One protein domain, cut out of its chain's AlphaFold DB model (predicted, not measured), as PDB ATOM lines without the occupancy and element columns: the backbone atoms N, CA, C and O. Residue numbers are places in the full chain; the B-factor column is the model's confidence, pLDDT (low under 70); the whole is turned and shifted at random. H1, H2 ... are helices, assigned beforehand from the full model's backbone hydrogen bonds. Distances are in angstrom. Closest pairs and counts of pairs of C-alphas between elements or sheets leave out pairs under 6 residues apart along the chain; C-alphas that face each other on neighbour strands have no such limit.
ATOM      1  N   SER A  25      37.195  77.616   0.937       58.94
ATOM      2  CA  SER A  25      36.797  78.525  -0.125       58.94
ATOM      3  C   SER A  25      35.282  78.608  -0.015       58.94
ATOM      4  O   SER A  25      34.603  77.627  -0.334       58.94
ATOM      5  N   GLU A  26      34.767  79.713   0.509       73.38
ATOM      6  CA  GLU A  26      33.350  80.015   0.401       73.38
ATOM      7  C   GLU A  26      33.073  80.023  -1.099       73.38
ATOM      8  O   GLU A  26      33.690  80.787  -1.847       73.38
ATOM      9  N   GLY A  27      32.318  79.032  -1.577       87.94
ATOM     10  CA  GLY A  27      32.091  78.889  -3.008       87.94
ATOM     11  C   GLY A  27      31.384  80.125  -3.570       87.94
ATOM     12  O   GLY A  27      30.978  81.031  -2.842       87.94
ATOM     13  N   VAL A  28      31.252  80.199  -4.887       93.94
ATOM     14  CA  VAL A  28      30.661  81.355  -5.566       93.94
ATOM     15  C   VAL A  28      29.629  80.896  -6.578       93.94
ATOM     16  O   VAL A  28      29.772  79.858  -7.220       93.94
ATOM     17  N   CYS A  29      28.576  81.688  -6.739       95.31
ATOM     18  CA  CYS A  29      27.553  81.416  -7.737       95.31
ATOM     19  C   CYS A  29      27.928  82.008  -9.092       95.31
ATOM     20  O   CYS A  29      28.647  83.012  -9.181       95.31
ATOM     21  N   LEU A  30      27.412  81.396 -10.159       93.75
ATOM     22  CA  LEU A  30      27.542  81.924 -11.514       93.75
ATOM     23  C   LEU A  30      26.854  83.293 -11.605       93.75
ATOM     24  O   LEU A  30      25.693  83.456 -11.252       93.75
ATOM     25  N   GLN A  31      27.574  84.298 -12.093       90.56
ATOM     26  CA  GLN A  31      27.078  85.676 -12.145       90.56
ATOM     27  C   GLN A  31      26.301  85.925 -13.445       90.56
ATOM     28  O   GLN A  31      26.799  86.565 -14.378       90.56
ATOM     29  N   ASP A  32      25.090  85.370 -13.525       88.25
ATOM     30  CA  ASP A  32      24.303  85.323 -14.764       88.25
ATOM     31  C   ASP A  32      22.808  85.671 -14.622       88.25
ATOM     32  O   ASP A  32      22.043  85.484 -15.570       88.25
ATOM     33  N   ALA A  33      22.411  86.190 -13.456       86.38
ATOM     34  CA  ALA A  33      21.036  86.529 -13.066       86.38
ATOM     35  C   ALA A  33      20.047  85.350 -12.966       86.38
ATOM     36  O   ALA A  33      18.898  85.576 -12.598       86.38
ATOM     37  N   LYS A  34      20.467  84.116 -13.272       87.88
ATOM     38  CA  LYS A  34      19.667  82.894 -13.069       87.88
ATOM     39  C   LYS A  34      20.050  82.155 -11.796       87.88
ATOM     40  O   LYS A  34      19.263  81.366 -11.293       87.88
ATOM     41  N   HIS A  35      21.269  82.373 -11.324       94.69
ATOM     42  CA  HIS A  35      21.726  81.909 -10.026       94.69
ATOM     43  C   HIS A  35      21.613  83.043  -9.012       94.69
ATOM     44  O   HIS A  35      21.637  84.232  -9.360       94.69
ATOM     45  N   LYS A  36      21.555  82.667  -7.738       96.06
ATOM     46  CA  LYS A  36      21.673  83.595  -6.615       96.06
ATOM     47  C   LYS A  36      22.983  84.380  -6.707       96.06
ATOM     48  O   LYS A  36      23.982  83.898  -7.230       96.06
ATOM     49  N   ALA A  37      23.002  85.587  -6.145       94.19
ATOM     50  CA  ALA A  37      24.208  86.417  -6.141       94.19
ATOM     51  C   ALA A  37      25.355  85.781  -5.333       94.19
ATOM     52  O   ALA A  37      26.518  85.867  -5.731       94.19
ATOM     53  N   THR A  38      25.018  85.129  -4.216       94.81
ATOM     54  CA  THR A  38      25.950  84.431  -3.319       94.81
ATOM     55  C   THR A  38      25.317  83.134  -2.811       94.81
ATOM     56  O   THR A  38      24.083  83.066  -2.735       94.81
ATOM     57  N   PRO A  39      26.122  82.106  -2.485       96.88
ATOM     58  CA  PRO A  39      25.598  80.893  -1.882       96.88
ATOM     59  C   PRO A  39      24.967  81.177  -0.520       96.88
ATOM     60  O   PRO A  39      25.480  81.980   0.258       96.88
ATOM     61  N   SER A  40      23.853  80.516  -0.224       96.88
ATOM     62  CA  SER A  40      23.255  80.549   1.113       96.88
ATOM     63  C   SER A  40      22.392  79.310   1.354       96.88
ATOM     64  O   SER A  40      22.027  78.647   0.376       96.88
ATOM     65  N   PRO A  41      22.031  79.006   2.613       97.44
ATOM     66  CA  PRO A  41      21.125  77.907   2.920       97.44
ATOM     67  C   PRO A  41      19.747  78.070   2.264       97.44
ATOM     68  O   PRO A  41      19.220  79.180   2.187       97.44
ATOM     69  N   GLU A  42      19.170  76.950   1.840       97.19
ATOM     70  CA  GLU A  42      17.865  76.786   1.198       97.19
ATOM     71  C   GLU A  42      17.143  75.581   1.825       97.19
ATOM     72  O   GLU A  42      17.190  74.468   1.295       97.19
ATOM     73  N   PRO A  43      16.471  75.764   2.974       93.88
ATOM     74  CA  PRO A  43      15.893  74.656   3.743       93.88
ATOM     75  C   PRO A  43      14.754  73.927   3.016       93.88
ATOM     76  O   PRO A  43      14.407  72.808   3.381       93.88
ATOM     77  N   ASN A  44      14.175  74.560   1.993       91.88
ATOM     78  CA  ASN A  44      13.088  74.003   1.194       91.88
ATOM     79  C   ASN A  44      13.579  73.343  -0.107       91.88
ATOM     80  O   ASN A  44      12.742  72.929  -0.902       91.88
ATOM     81  N   LEU A  45      14.897  73.261  -0.339       92.81
ATOM     82  CA  LEU A  45      15.468  72.684  -1.557       92.81
ATOM     83  C   LEU A  45      15.416  71.152  -1.501       92.81
ATOM     84  O   LEU A  45      16.290  70.517  -0.909       92.81
ATOM     85  N   THR A  46      14.393  70.545  -2.103       89.81
ATOM     86  CA  THR A  46      14.133  69.102  -1.933       89.81
ATOM     87  C   THR A  46      14.842  68.245  -2.982       89.81
ATOM     88  O   THR A  46      15.596  67.333  -2.645       89.81
ATOM     89  N   GLU A  47      14.664  68.567  -4.261       88.12
ATOM     90  CA  GLU A  47      15.192  67.786  -5.392       88.12
ATOM     91  C   GLU A  47      16.724  67.857  -5.491       88.12
ATOM     92  O   GLU A  47      17.388  66.880  -5.837       88.12
ATOM     93  N   CYS A  48      17.296  69.006  -5.120       94.56
ATOM     94  CA  CYS A  48      18.737  69.256  -5.087       94.56
ATOM     95  C   CYS A  48      19.290  69.348  -3.657       94.56
ATOM     96  O   CYS A  48      20.270  70.057  -3.421       94.56
ATOM     97  N   GLY A  49      18.694  68.613  -2.708       94.94
ATOM     98  CA  GLY A  49      18.974  68.724  -1.268       94.94
ATOM     99  C   GLY A  49      20.434  68.525  -0.843       94.94
ATOM    100  O   GLY A  49      20.824  69.002   0.216       94.94
ATOM    101  N   LEU A  50      21.280  67.925  -1.692       95.75
ATOM    102  CA  LEU A  50      22.738  67.889  -1.490       95.75
ATOM    103  C   LEU A  50      23.347  69.290  -1.277       95.75
ATOM    104  O   LEU A  50      24.368  69.413  -0.609       95.75
ATOM    105  N   TYR A  51      22.732  70.329  -1.846       97.06
ATOM    106  CA  TYR A  51      23.203  71.711  -1.764       97.06
ATOM    107  C   TYR A  51      22.413  72.563  -0.759       97.06
ATOM    108  O   TYR A  51      22.683  73.755  -0.657       97.06
ATOM    109  N   ALA A  52      21.465  71.992  -0.006       96.44
ATOM    110  CA  ALA A  52      20.536  72.750   0.841       96.44
ATOM    111  C   ALA A  52      21.229  73.640   1.887       96.44
ATOM    112  O   ALA A  52      20.771  74.747   2.134       96.44
ATOM    113  N   ASP A  53      22.357  73.222   2.461       95.94
ATOM    114  CA  ASP A  53      23.073  74.040   3.453       95.94
ATOM    115  C   ASP A  53      23.866  75.198   2.821       95.94
ATOM    116  O   ASP A  53      24.224  76.154   3.507       95.94
ATOM    117  N   ASN A  54      24.156  75.131   1.516       96.38
ATOM    118  CA  ASN A  54      24.952  76.130   0.811       96.38
ATOM    119  C   ASN A  54      24.687  76.106  -0.709       96.38
ATOM    120  O   ASN A  54      25.450  75.504  -1.469       96.38
ATOM    121  N   SER A  55      23.601  76.750  -1.150       97.06
ATOM    122  CA  SER A  55      23.076  76.648  -2.521       97.06
ATOM    123  C   SER A  55      23.165  77.953  -3.315       97.06
ATOM    124  O   SER A  55      22.935  79.043  -2.781       97.06
ATOM    125  N   CYS A  56      23.384  77.821  -4.625       97.06
ATOM    126  CA  CYS A  56      23.278  78.876  -5.638       97.06
ATOM    127  C   CYS A  56      21.935  78.944  -6.382       97.06
ATOM    128  O   CYS A  56      21.757  79.836  -7.213       97.06
ATOM    129  N   CYS A  57      20.994  78.057  -6.068       95.62
ATOM    130  CA  CYS A  57      19.626  78.052  -6.589       95.62
ATOM    131  C   CYS A  57      18.616  78.135  -5.441       95.62
ATOM    132  O   CYS A  57      18.944  77.750  -4.322       95.62
ATOM    133  N   THR A  58      17.393  78.557  -5.734       93.88
ATOM    134  CA  THR A  58      16.197  78.325  -4.913       93.88
ATOM    135  C   THR A  58      15.361  77.181  -5.508       93.88
ATOM    136  O   THR A  58      15.604  76.752  -6.638       93.88
ATOM    137  N   GLU A  59      14.347  76.694  -4.788       89.62
ATOM    138  CA  GLU A  59      13.399  75.685  -5.308       89.62
ATOM    139  C   GLU A  59      12.674  76.177  -6.584       89.62
ATOM    140  O   GLU A  59      12.335  75.392  -7.469       89.62
ATOM    141  N   GLU A  60      12.490  77.494  -6.725       86.69
ATOM    142  CA  GLU A  60      11.850  78.126  -7.885       86.69
ATOM    143  C   GLU A  60      12.766  78.174  -9.123       86.69
ATOM    144  O   GLU A  60      12.273  78.246 -10.251       86.69
ATOM    145  N   ASP A  61      14.089  78.085  -8.930       85.88
ATOM    146  CA  ASP A  61      15.103  78.177  -9.994       85.88
ATOM    147  C   ASP A  61      15.382  76.839 -10.700       85.88
ATOM    148  O   ASP A  61      16.047  76.809 -11.747       85.88
ATOM    149  N   ILE A  62      14.870  75.733 -10.149       85.56
ATOM    150  CA  ILE A  62      15.063  74.364 -10.654       85.56
ATOM    151  C   ILE A  62      13.767  73.682 -11.125       85.56
ATOM    152  O   ILE A  62      13.572  72.485 -10.886       85.56
ATOM    153  N   PRO A  63      12.864  74.389 -11.827       73.44
ATOM    154  CA  PRO A  63      11.572  73.826 -12.176       73.44
ATOM    155  C   PRO A  63      11.763  72.641 -13.153       73.44
ATOM    156  O   PRO A  63      11.058  71.644 -13.068       73.44
ATOM    157  N   ASP A  64      12.812  72.637 -13.980       69.44
ATOM    158  CA  ASP A  64      13.189  71.533 -14.877       69.44
ATOM    159  C   ASP A  64      13.716  70.270 -14.187       69.44
ATOM    160  O   ASP A  64      13.761  69.214 -14.815       69.44
ATOM    161  N   VAL A  65      14.099  70.369 -12.916       76.94
ATOM    162  CA  VAL A  65      14.604  69.248 -12.111       76.94
ATOM    163  C   VAL A  65      13.509  68.685 -11.202       76.94
ATOM    164  O   VAL A  65      13.581  67.518 -10.802       76.94
ATOM    165  N   SER A  66      12.491  69.494 -10.892       64.69
ATOM    166  CA  SER A  66      11.394  69.085 -10.028       64.69
ATOM    167  C   SER A  66      10.379  68.211 -10.757       64.69
ATOM    168  O   SER A  66       9.909  68.512 -11.856       64.69
ATOM    169  N   HIS A  67      10.003  67.109 -10.102       58.22
ATOM    170  CA  HIS A  67       8.953  66.199 -10.577       58.22
ATOM    171  C   HIS A  67       7.544  66.797 -10.507       58.22
ATOM    172  O   HIS A  67       6.581  66.162 -10.934       58.22
ATOM    173  N   VAL A  68       7.397  67.997  -9.943       50.59
ATOM    174  CA  VAL A  68       6.100  68.627  -9.697       50.59
ATOM    175  C   VAL A  68       5.689  69.461 -10.917       50.59
ATOM    176  O   VAL A  68       6.326  70.477 -11.226       50.59
ATOM    177  N   PRO A  69       4.593  69.101 -11.611       43.53
ATOM    178  CA  PRO A  69       4.024  69.956 -12.639       43.53
ATOM    179  C   PRO A  69       3.514  71.242 -11.979       43.53
ATOM    180  O   PRO A  69       2.607  71.206 -11.150       43.53
ATOM    181  N   SER A  70       4.078  72.389 -12.346       47.25
ATOM    182  CA  SER A  70       3.572  73.705 -11.941       47.25
ATOM    183  C   SER A  70       3.159  74.496 -13.182       47.25
ATOM    184  O   SER A  70       3.606  74.208 -14.292       47.25
ATOM    185  N   ALA A  71       2.307  75.511 -13.027       49.69
ATOM    186  CA  ALA A  71       1.886  76.364 -14.146       49.69
ATOM    187  C   ALA A  71       3.061  77.128 -14.805       49.69
ATOM    188  O   ALA A  71       2.966  77.528 -15.967       49.69
ATOM    189  N   LEU A  72       4.169  77.298 -14.071       47.50
ATOM    190  CA  LEU A  72       5.456  77.827 -14.545       47.50
ATOM    191  C   LEU A  72       6.315  76.743 -15.220       47.50
ATOM    192  O   LEU A  72       7.117  77.041 -16.102       47.50
ATOM    193  N   ASN A  73       6.084  75.480 -14.865       48.59
ATOM    194  CA  ASN A  73       6.729  74.296 -15.410       48.59
ATOM    195  C   ASN A  73       6.034  73.809 -16.687       48.59
ATOM    196  O   ASN A  73       5.509  72.699 -16.767       48.59
ATOM    197  N   LYS A  74       6.114  74.600 -17.763       46.41
ATOM    198  CA  LYS A  74       5.998  74.043 -19.126       46.41
ATOM    199  C   LYS A  74       7.267  73.265 -19.477       46.41
ATOM    200  O   LYS A  74       7.859  73.498 -20.533       46.41
ATOM    201  N   ASN A  75       7.722  72.398 -18.572       52.09
ATOM    202  CA  ASN A  75       8.891  71.581 -18.802       52.09
ATOM    203  C   ASN A  75       8.712  70.893 -20.138       52.09
ATOM    204  O   ASN A  75       7.672  70.308 -20.430       52.09
ATOM    205  N   LYS A  76       9.734  71.000 -20.980       56.34
ATOM    206  CA  LYS A  76       9.955  69.979 -21.982       56.34
ATOM    207  C   LYS A  76      10.444  68.794 -21.149       56.34
ATOM    208  O   LYS A  76      11.611  68.825 -20.775       56.34
ATOM    209  N   PRO A  77       9.602  67.790 -20.848       68.94
ATOM    210  CA  PRO A  77      10.062  66.652 -20.067       68.94
ATOM    211  C   PRO A  77      11.291  66.030 -20.750       68.94
ATOM    212  O   PRO A  77      11.412  66.086 -21.984       68.94
ATOM    213  N   TRP A  78      12.272  65.578 -19.962       80.06
ATOM    214  CA  TRP A  78      13.543  65.059 -20.494       80.06
ATOM    215  C   TRP A  78      13.339  63.828 -21.395       80.06
ATOM    216  O   TRP A  78      14.147  63.554 -22.277       80.06
ATOM    217  N   ASP A  79      12.196  63.167 -21.242       82.50
ATOM    218  CA  ASP A  79      11.662  62.016 -21.977       82.50
ATOM    219  C   ASP A  79      11.262  62.291 -23.448       82.50
ATOM    220  O   ASP A  79      10.304  61.727 -23.980       82.50
ATOM    221  N   LYS A  80      12.000  63.149 -24.161       82.62
ATOM    222  CA  LYS A  80      11.686  63.532 -25.554       82.62
ATOM    223  C   LYS A  80      11.581  62.355 -26.523       82.62
ATOM    224  O   LYS A  80      10.932  62.489 -27.558       82.62
ATOM    225  N   CYS A  81      12.221  61.242 -26.184       87.38
ATOM    226  CA  CYS A  81      12.263  60.010 -26.965       87.38
ATOM    227  C   CYS A  81      11.525  58.847 -26.274       87.38
ATOM    228  O   CYS A  81      11.744  57.695 -26.638       87.38
ATOM    229  N   GLY A  82      10.674  59.136 -25.286       85.75
ATOM    230  CA  GLY A  82      10.048  58.147 -24.409       85.75
ATOM    231  C   GLY A  82      10.570  58.234 -22.970       85.75
ATOM    232  O   GLY A  82      11.560  58.929 -22.723       85.75
ATOM    233  N   PRO A  83       9.896  57.555 -22.021       85.06
ATOM    234  CA  PRO A  83      10.207  57.648 -20.599       85.06
ATOM    235  C   PRO A  83      11.644  57.212 -20.314       85.06
ATOM    236  O   PRO A  83      12.123  56.207 -20.845       85.06
ATOM    237  N   LEU A  84      12.322  57.967 -19.453       86.88
ATOM    238  CA  LEU A  84      13.649  57.615 -18.959       86.88
ATOM    239  C   LEU A  84      13.536  56.532 -17.882       86.88
ATOM    240  O   LEU A  84      12.542  56.471 -17.157       86.88
ATOM    241  N   SER A  85      14.565  55.692 -17.750       92.00
ATOM    242  CA  SER A  85      14.686  54.857 -16.553       92.00
ATOM    243  C   SER A  85      14.988  55.733 -15.333       92.00
ATOM    244  O   SER A  85      15.560  56.822 -15.465       92.00
ATOM    245  N   SER A  86      14.653  55.240 -14.141       90.06
ATOM    246  CA  SER A  86      14.931  55.918 -12.870       90.06
ATOM    247  C   SER A  86      16.409  56.267 -12.697       90.06
ATOM    248  O   SER A  86      16.752  57.326 -12.175       90.06
ATOM    249  N   GLU A  87      17.297  55.388 -13.158       93.38
ATOM    250  CA  GLU A  87      18.743  55.563 -13.063       93.38
ATOM    251  C   GLU A  87      19.202  56.719 -13.956       93.38
ATOM    252  O   GLU A  87      19.885  57.628 -13.480       93.38
ATOM    253  N   CYS A  88      18.783  56.719 -15.228       92.62
ATOM    254  CA  CYS A  88      19.132  57.755 -16.203       92.62
ATOM    255  C   CYS A  88      18.652  59.137 -15.746       92.62
ATOM    256  O   CYS A  88      19.414  60.109 -15.748       92.62
ATOM    257  N   GLU A  89      17.407  59.213 -15.277       89.50
ATOM    258  CA  GLU A  89      16.854  60.436 -14.713       89.50
ATOM    259  C   GLU A  89      17.646  60.909 -13.485       89.50
ATOM    260  O   GLU A  89      17.984  62.088 -13.381       89.50
ATOM    261  N   GLY A  90      18.037  59.996 -12.592       91.19
ATOM    262  CA  GLY A  90      18.860  60.319 -11.426       91.19
ATOM    263  C   GLY A  90      20.233  60.914 -11.772       91.19
ATOM    264  O   GLY A  90      20.756  61.744 -11.021       91.19
ATOM    265  N   PHE A  91      20.846  60.533 -12.897       95.00
ATOM    266  CA  PHE A  91      22.073  61.182 -13.382       95.00
ATOM    267  C   PHE A  91      21.812  62.586 -13.932       95.00
ATOM    268  O   PHE A  91      22.532  63.522 -13.570       95.00
ATOM    269  N   LEU A  92      20.758  62.761 -14.736       92.00
ATOM    270  CA  LEU A  92      20.366  64.074 -15.257       92.00
ATOM    271  C   LEU A  92      20.044  65.060 -14.130       92.00
ATOM    272  O   LEU A  92      20.487  66.210 -14.182       92.00
ATOM    273  N   LYS A  93      19.367  64.597 -13.071       92.06
ATOM    274  CA  LYS A  93      19.128  65.385 -11.855       92.06
ATOM    275  C   LYS A  93      20.421  65.814 -11.191       92.06
ATOM    276  O   LYS A  93      20.601  66.998 -10.943       92.06
ATOM    277  N   ARG A  94      21.359  64.892 -10.960       94.75
ATOM    278  CA  ARG A  94      22.646  65.220 -10.322       94.75
ATOM    279  C   ARG A  94      23.432  66.273 -11.100       94.75
ATOM    280  O   ARG A  94      23.949  67.207 -10.490       94.75
ATOM    281  N   VAL A  95      23.492  66.159 -12.425       94.94
ATOM    282  CA  VAL A  95      24.195  67.141 -13.268       94.94
ATOM    283  C   VAL A  95      23.472  68.481 -13.303       94.94
ATOM    284  O   VAL A  95      24.118  69.524 -13.193       94.94
ATOM    285  N   SER A  96      22.141  68.467 -13.379       93.69
ATOM    286  CA  SER A  96      21.335  69.688 -13.334       93.69
ATOM    287  C   SER A  96      21.479  70.395 -11.986       93.69
ATOM    288  O   SER A  96      21.795  71.580 -11.955       93.69
ATOM    289  N   CYS A  97      21.366  69.670 -10.871       95.88
ATOM    290  CA  CYS A  97      21.573  70.209  -9.529       95.88
ATOM    291  C   CYS A  97      22.991  70.755  -9.335       95.88
ATOM    292  O   CYS A  97      23.151  71.809  -8.731       95.88
ATOM    293  N   PHE A  98      24.025  70.081  -9.857       96.94
ATOM    294  CA  PHE A  98      25.386  70.617  -9.814       96.94
ATOM    295  C   PHE A  98      25.470  71.969 -10.522       96.94
ATOM    296  O   PHE A  98      25.918  72.940  -9.923       96.94
ATOM    297  N   TYR A  99      24.993  72.050 -11.764       95.56
ATOM    298  CA  TYR A  99      25.036  73.291 -12.531       95.56
ATOM    299  C   TYR A  99      24.240  74.419 -11.859       95.56
ATOM    300  O   TYR A  99      24.744  75.533 -11.777       95.56
ATOM    301  N   ARG A 100      23.031  74.127 -11.361       94.56
ATOM    302  CA  ARG A 100      22.109  75.129 -10.802       94.56
ATOM    303  C   ARG A 100      22.463  75.559  -9.383       94.56
ATOM    304  O   ARG A 100      22.304  76.723  -9.042       94.56
ATOM    305  N   CYS A 101      22.880  74.628  -8.536       96.81
ATOM    306  CA  CYS A 101      22.872  74.835  -7.090       96.81
ATOM    307  C   CYS A 101      24.263  74.751  -6.463       96.81
ATOM    308  O   CYS A 101      24.454  75.282  -5.372       96.81
ATOM    309  N   SER A 102      25.243  74.125  -7.123       97.00
ATOM    310  CA  SER A 102      26.571  73.985  -6.531       97.00
ATOM    311  C   SER A 102      27.283  75.337  -6.432       97.00
ATOM    312  O   SER A 102      27.454  76.014  -7.450       97.00
ATOM    313  N   PRO A 103      27.821  75.692  -5.252       96.56
ATOM    314  CA  PRO A 103      28.680  76.862  -5.096       96.56
ATOM    315  C   PRO A 103      30.071  76.647  -5.724       96.56
ATOM    316  O   PRO A 103      30.904  77.550  -5.739       96.56
ATOM    317  N   ASP A 104      30.335  75.459  -6.276       95.94
ATOM    318  CA  ASP A 104      31.581  75.131  -6.961       95.94
ATOM    319  C   ASP A 104      31.466  75.192  -8.484       95.94
ATOM    320  O   ASP A 104      32.492  75.248  -9.160       95.94
ATOM    321  N   ALA A 105      30.254  75.232  -9.051       95.75
ATOM    322  CA  ALA A 105      30.060  75.244 -10.503       95.75
ATOM    323  C   ALA A 105      30.802  76.417 -11.172       95.75
ATOM    324  O   ALA A 105      31.438  76.257 -12.217       95.75
ATOM    325  N   ALA A 106      30.806  77.581 -10.520       94.19
ATOM    326  CA  ALA A 106      31.467  78.784 -11.012       94.19
ATOM    327  C   ALA A 106      33.006  78.717 -11.020       94.19
ATOM    328  O   ALA A 106      33.639  79.623 -11.560       94.19
ATOM    329  N   ARG A 107      33.627  77.653 -10.486       94.50
ATOM    330  CA  ARG A 107      35.077  77.412 -10.622       94.50
ATOM    331  C   ARG A 107      35.484  77.080 -12.062       94.50
ATOM    332  O   ARG A 107      36.658  77.202 -12.401       94.50
ATOM    333  N   TRP A 108      34.528  76.692 -12.906       95.88
ATOM    334  CA  TRP A 108      34.758  76.292 -14.296       95.88
ATOM    335  C   TRP A 108      33.973  77.159 -15.289       95.88
ATOM    336  O   TRP A 108      33.179  76.625 -16.063       95.88
ATOM    337  N   PRO A 109      34.145  78.494 -15.293       93.75
ATOM    338  CA  PRO A 109      33.354  79.372 -16.143       93.75
ATOM    339  C   PRO A 109      33.721  79.188 -17.619       93.75
ATOM    340  O   PRO A 109      34.885  79.026 -17.987       93.75
ATOM    341  N   HIS A 110      32.725  79.279 -18.493       95.00
ATOM    342  CA  HIS A 110      32.960  79.316 -19.928       95.00
ATOM    343  C   HIS A 110      33.537  80.688 -20.336       95.00
ATOM    344  O   HIS A 110      32.954  81.724 -20.003       95.00
ATOM    345  N   PRO A 111      34.611  80.743 -21.146       92.44
ATOM    346  CA  PRO A 111      35.362  81.973 -21.410       92.44
ATOM    347  C   PRO A 111      34.550  83.071 -22.112       92.44
ATOM    348  O   PRO A 111      34.808  84.251 -21.896       92.44
ATOM    349  N   GLN A 112      33.566  82.713 -22.948       92.12
ATOM    350  CA  GLN A 112      32.723  83.699 -23.650       92.12
ATOM    351  C   GLN A 112      31.239  83.718 -23.246       92.12
ATOM    352  O   GLN A 112      30.483  84.535 -23.767       92.12
ATOM    353  N   ARG A 113      30.772  82.820 -22.370       90.88
ATOM    354  CA  ARG A 113      29.330  82.636 -22.121       90.88
ATOM    355  C   ARG A 113      29.057  82.611 -20.620       90.88
ATOM    356  O   ARG A 113      29.269  81.593 -19.981       90.88
ATOM    357  N   ARG A 114      28.558  83.724 -20.072       84.44
ATOM    358  CA  ARG A 114      28.440  83.945 -18.612       84.44
ATOM    359  C   ARG A 114      27.631  82.887 -17.852       84.44
ATOM    360  O   ARG A 114      27.977  82.584 -16.722       84.44
ATOM    361  N   SER A 115      26.599  82.317 -18.472       86.75
ATOM    362  CA  SER A 115      25.767  81.260 -17.873       86.75
ATOM    363  C   SER A 115      26.309  79.845 -18.066       86.75
ATOM    364  O   SER A 115      25.630  78.897 -17.720       86.75
ATOM    365  N   TYR A 116      27.453  79.649 -18.714       91.19
ATOM    366  CA  TYR A 116      27.913  78.308 -19.062       91.19
ATOM    367  C   TYR A 116      29.147  77.954 -18.255       91.19
ATOM    368  O   TYR A 116      29.985  78.807 -17.963       91.19
ATOM    369  N   ILE A 117      29.267  76.666 -17.961       95.06
ATOM    370  CA  ILE A 117      30.474  76.073 -17.403       95.06
ATOM    371  C   ILE A 117      31.150  75.206 -18.459       95.06
ATOM    372  O   ILE A 117      30.496  74.689 -19.367       95.06
ATOM    373  N   GLN A 118      32.468  75.075 -18.374       96.38
ATOM    374  CA  GLN A 118      33.260  74.329 -19.343       96.38
ATOM    375  C   GLN A 118      34.376  73.553 -18.651       96.38
ATOM    376  O   GLN A 118      35.031  74.070 -17.756       96.38
ATOM    377  N   ALA A 119      34.631  72.329 -19.126       96.19
ATOM    378  CA  ALA A 119      35.721  71.476 -18.646       96.19
ATOM    379  C   ALA A 119      35.657  71.172 -17.136       96.19
ATOM    380  O   ALA A 119      36.683  71.096 -16.463       96.19
ATOM    381  N   VAL A 120      34.441  70.963 -16.618       97.44
ATOM    382  CA  VAL A 120      34.229  70.448 -15.259       97.44
ATOM    383  C   VAL A 120      34.832  69.038 -15.172       97.44
ATOM    384  O   VAL A 120      34.441  68.168 -15.957       97.44
ATOM    385  N   PRO A 121      35.771  68.778 -14.248       97.19
ATOM    386  CA  PRO A 121      36.431  67.489 -14.114       97.19
ATOM    387  C   PRO A 121      35.514  66.512 -13.375       97.19
ATOM    388  O   PRO A 121      35.604  66.335 -12.161       97.19
ATOM    389  N   LEU A 122      34.609  65.876 -14.114       97.19
ATOM    390  CA  LEU A 122      33.791  64.802 -13.569       97.19
ATOM    391  C   LEU A 122      34.648  63.558 -13.315       97.19
ATOM    392  O   LEU A 122      35.527  63.205 -14.105       97.19
ATOM    393  N   CYS A 123      34.369  62.866 -12.213       98.06
ATOM    394  CA  CYS A 123      34.998  61.586 -11.921       98.06
ATOM    395  C   CYS A 123      34.709  60.587 -13.050       98.06
ATOM    396  O   CYS A 123      33.557  60.405 -13.438       98.06
ATOM    397  N   HIS A 124      35.734  59.872 -13.518       98.19
ATOM    398  CA  HIS A 124      35.571  58.866 -14.573       98.19
ATOM    399  C   HIS A 124      34.511  57.806 -14.226       98.19
ATOM    400  O   HIS A 124      33.737  57.406 -15.087       98.19
ATOM    401  N   SER A 125      34.446  57.369 -12.963       98.44
ATOM    402  CA  SER A 125      33.415  56.432 -12.500       98.44
ATOM    403  C   SER A 125      32.004  56.979 -12.701       98.44
ATOM    404  O   SER A 125      31.164  56.272 -13.235       98.44
ATOM    405  N   PHE A 126      31.764  58.246 -12.359       98.06
ATOM    406  CA  PHE A 126      30.468  58.890 -12.567       98.06
ATOM    407  C   PHE A 126      30.074  58.890 -14.047       98.06
ATOM    408  O   PHE A 126      28.950  58.531 -14.363       98.06
ATOM    409  N   CYS A 127      30.999  59.245 -14.945       97.44
ATOM    410  CA  CYS A 127      30.734  59.268 -16.386       97.44
ATOM    411  C   CYS A 127      30.552  57.883 -17.009       97.44
ATOM    412  O   CYS A 127      29.918  57.779 -18.046       97.44
ATOM    413  N   ARG A 128      31.159  56.844 -16.434       97.88
ATOM    414  CA  ARG A 128      30.995  55.464 -16.902       97.88
ATOM    415  C   ARG A 128      29.664  54.874 -16.440       97.88
ATOM    416  O   ARG A 128      29.093  54.051 -17.145       97.88
ATOM    417  N   ASP A 129      29.242  55.228 -15.230       97.75
ATOM    418  CA  ASP A 129      28.020  54.700 -14.633       97.75
ATOM    419  C   ASP A 129      26.767  55.449 -15.145       97.75
ATOM    420  O   ASP A 129      25.667  54.908 -15.037       97.75
ATOM    421  N   TRP A 130      26.941  56.667 -15.683       95.44
ATOM    422  CA  TRP A 130      25.926  57.440 -16.411       95.44
ATOM    423  C   TRP A 130      25.775  56.936 -17.850       95.44
ATOM    424  O   TRP A 130      24.619  56.665 -18.252       95.44
TER     425      TRP A 130
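AT A GLANCE: This is residues 25 to 130 of the 130 residues of the protein "riboflavin-binding protein-like" of Notothenia coriiceps (black rockcod) (UniProt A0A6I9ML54). The model has little regular structure: one helix, H1, is the core of a body made mostly of loops, with residues 25 to 79 looping along one side and past its last turns. Residues 102 to 123 fold beside the end of H1 at Cys 101 and lead to short H2, on the other side of H1, while residues 80 to 86 stick out. The printed part has 106 residues with two named helices, H1 then H2, and no named strand; the class is all helix, with only 22 residues in named elements. It is compact, with a radius of gyration of the C-alphas of 14.1 A and spans of 39 by 35 by 27 A.

IN THESE COORDINATES: H1, residues 86 to 101, is 21.3 A long, from C-alpha 86 at (14.931, 55.918, -12.870). H2, residues 124 to 129, ends with C-alpha 129 at (28.020, 54.700, -14.633).

HOW THE PARTS SIT: H1 and H2 are near each other, with 5 pairs of C-alphas within 10 A. In H1 and H2 every O i to N i+4 pair is within hydrogen-bond range.

THE WHOLE: The C-alphas farthest apart, of Ser 25 and Gly 82, are 41.5 A apart. The printed part has no cut, and H1 to H2 is a long link of 22 residues. Residues 25, 64 and 66 to 77 have pLDDT under 70.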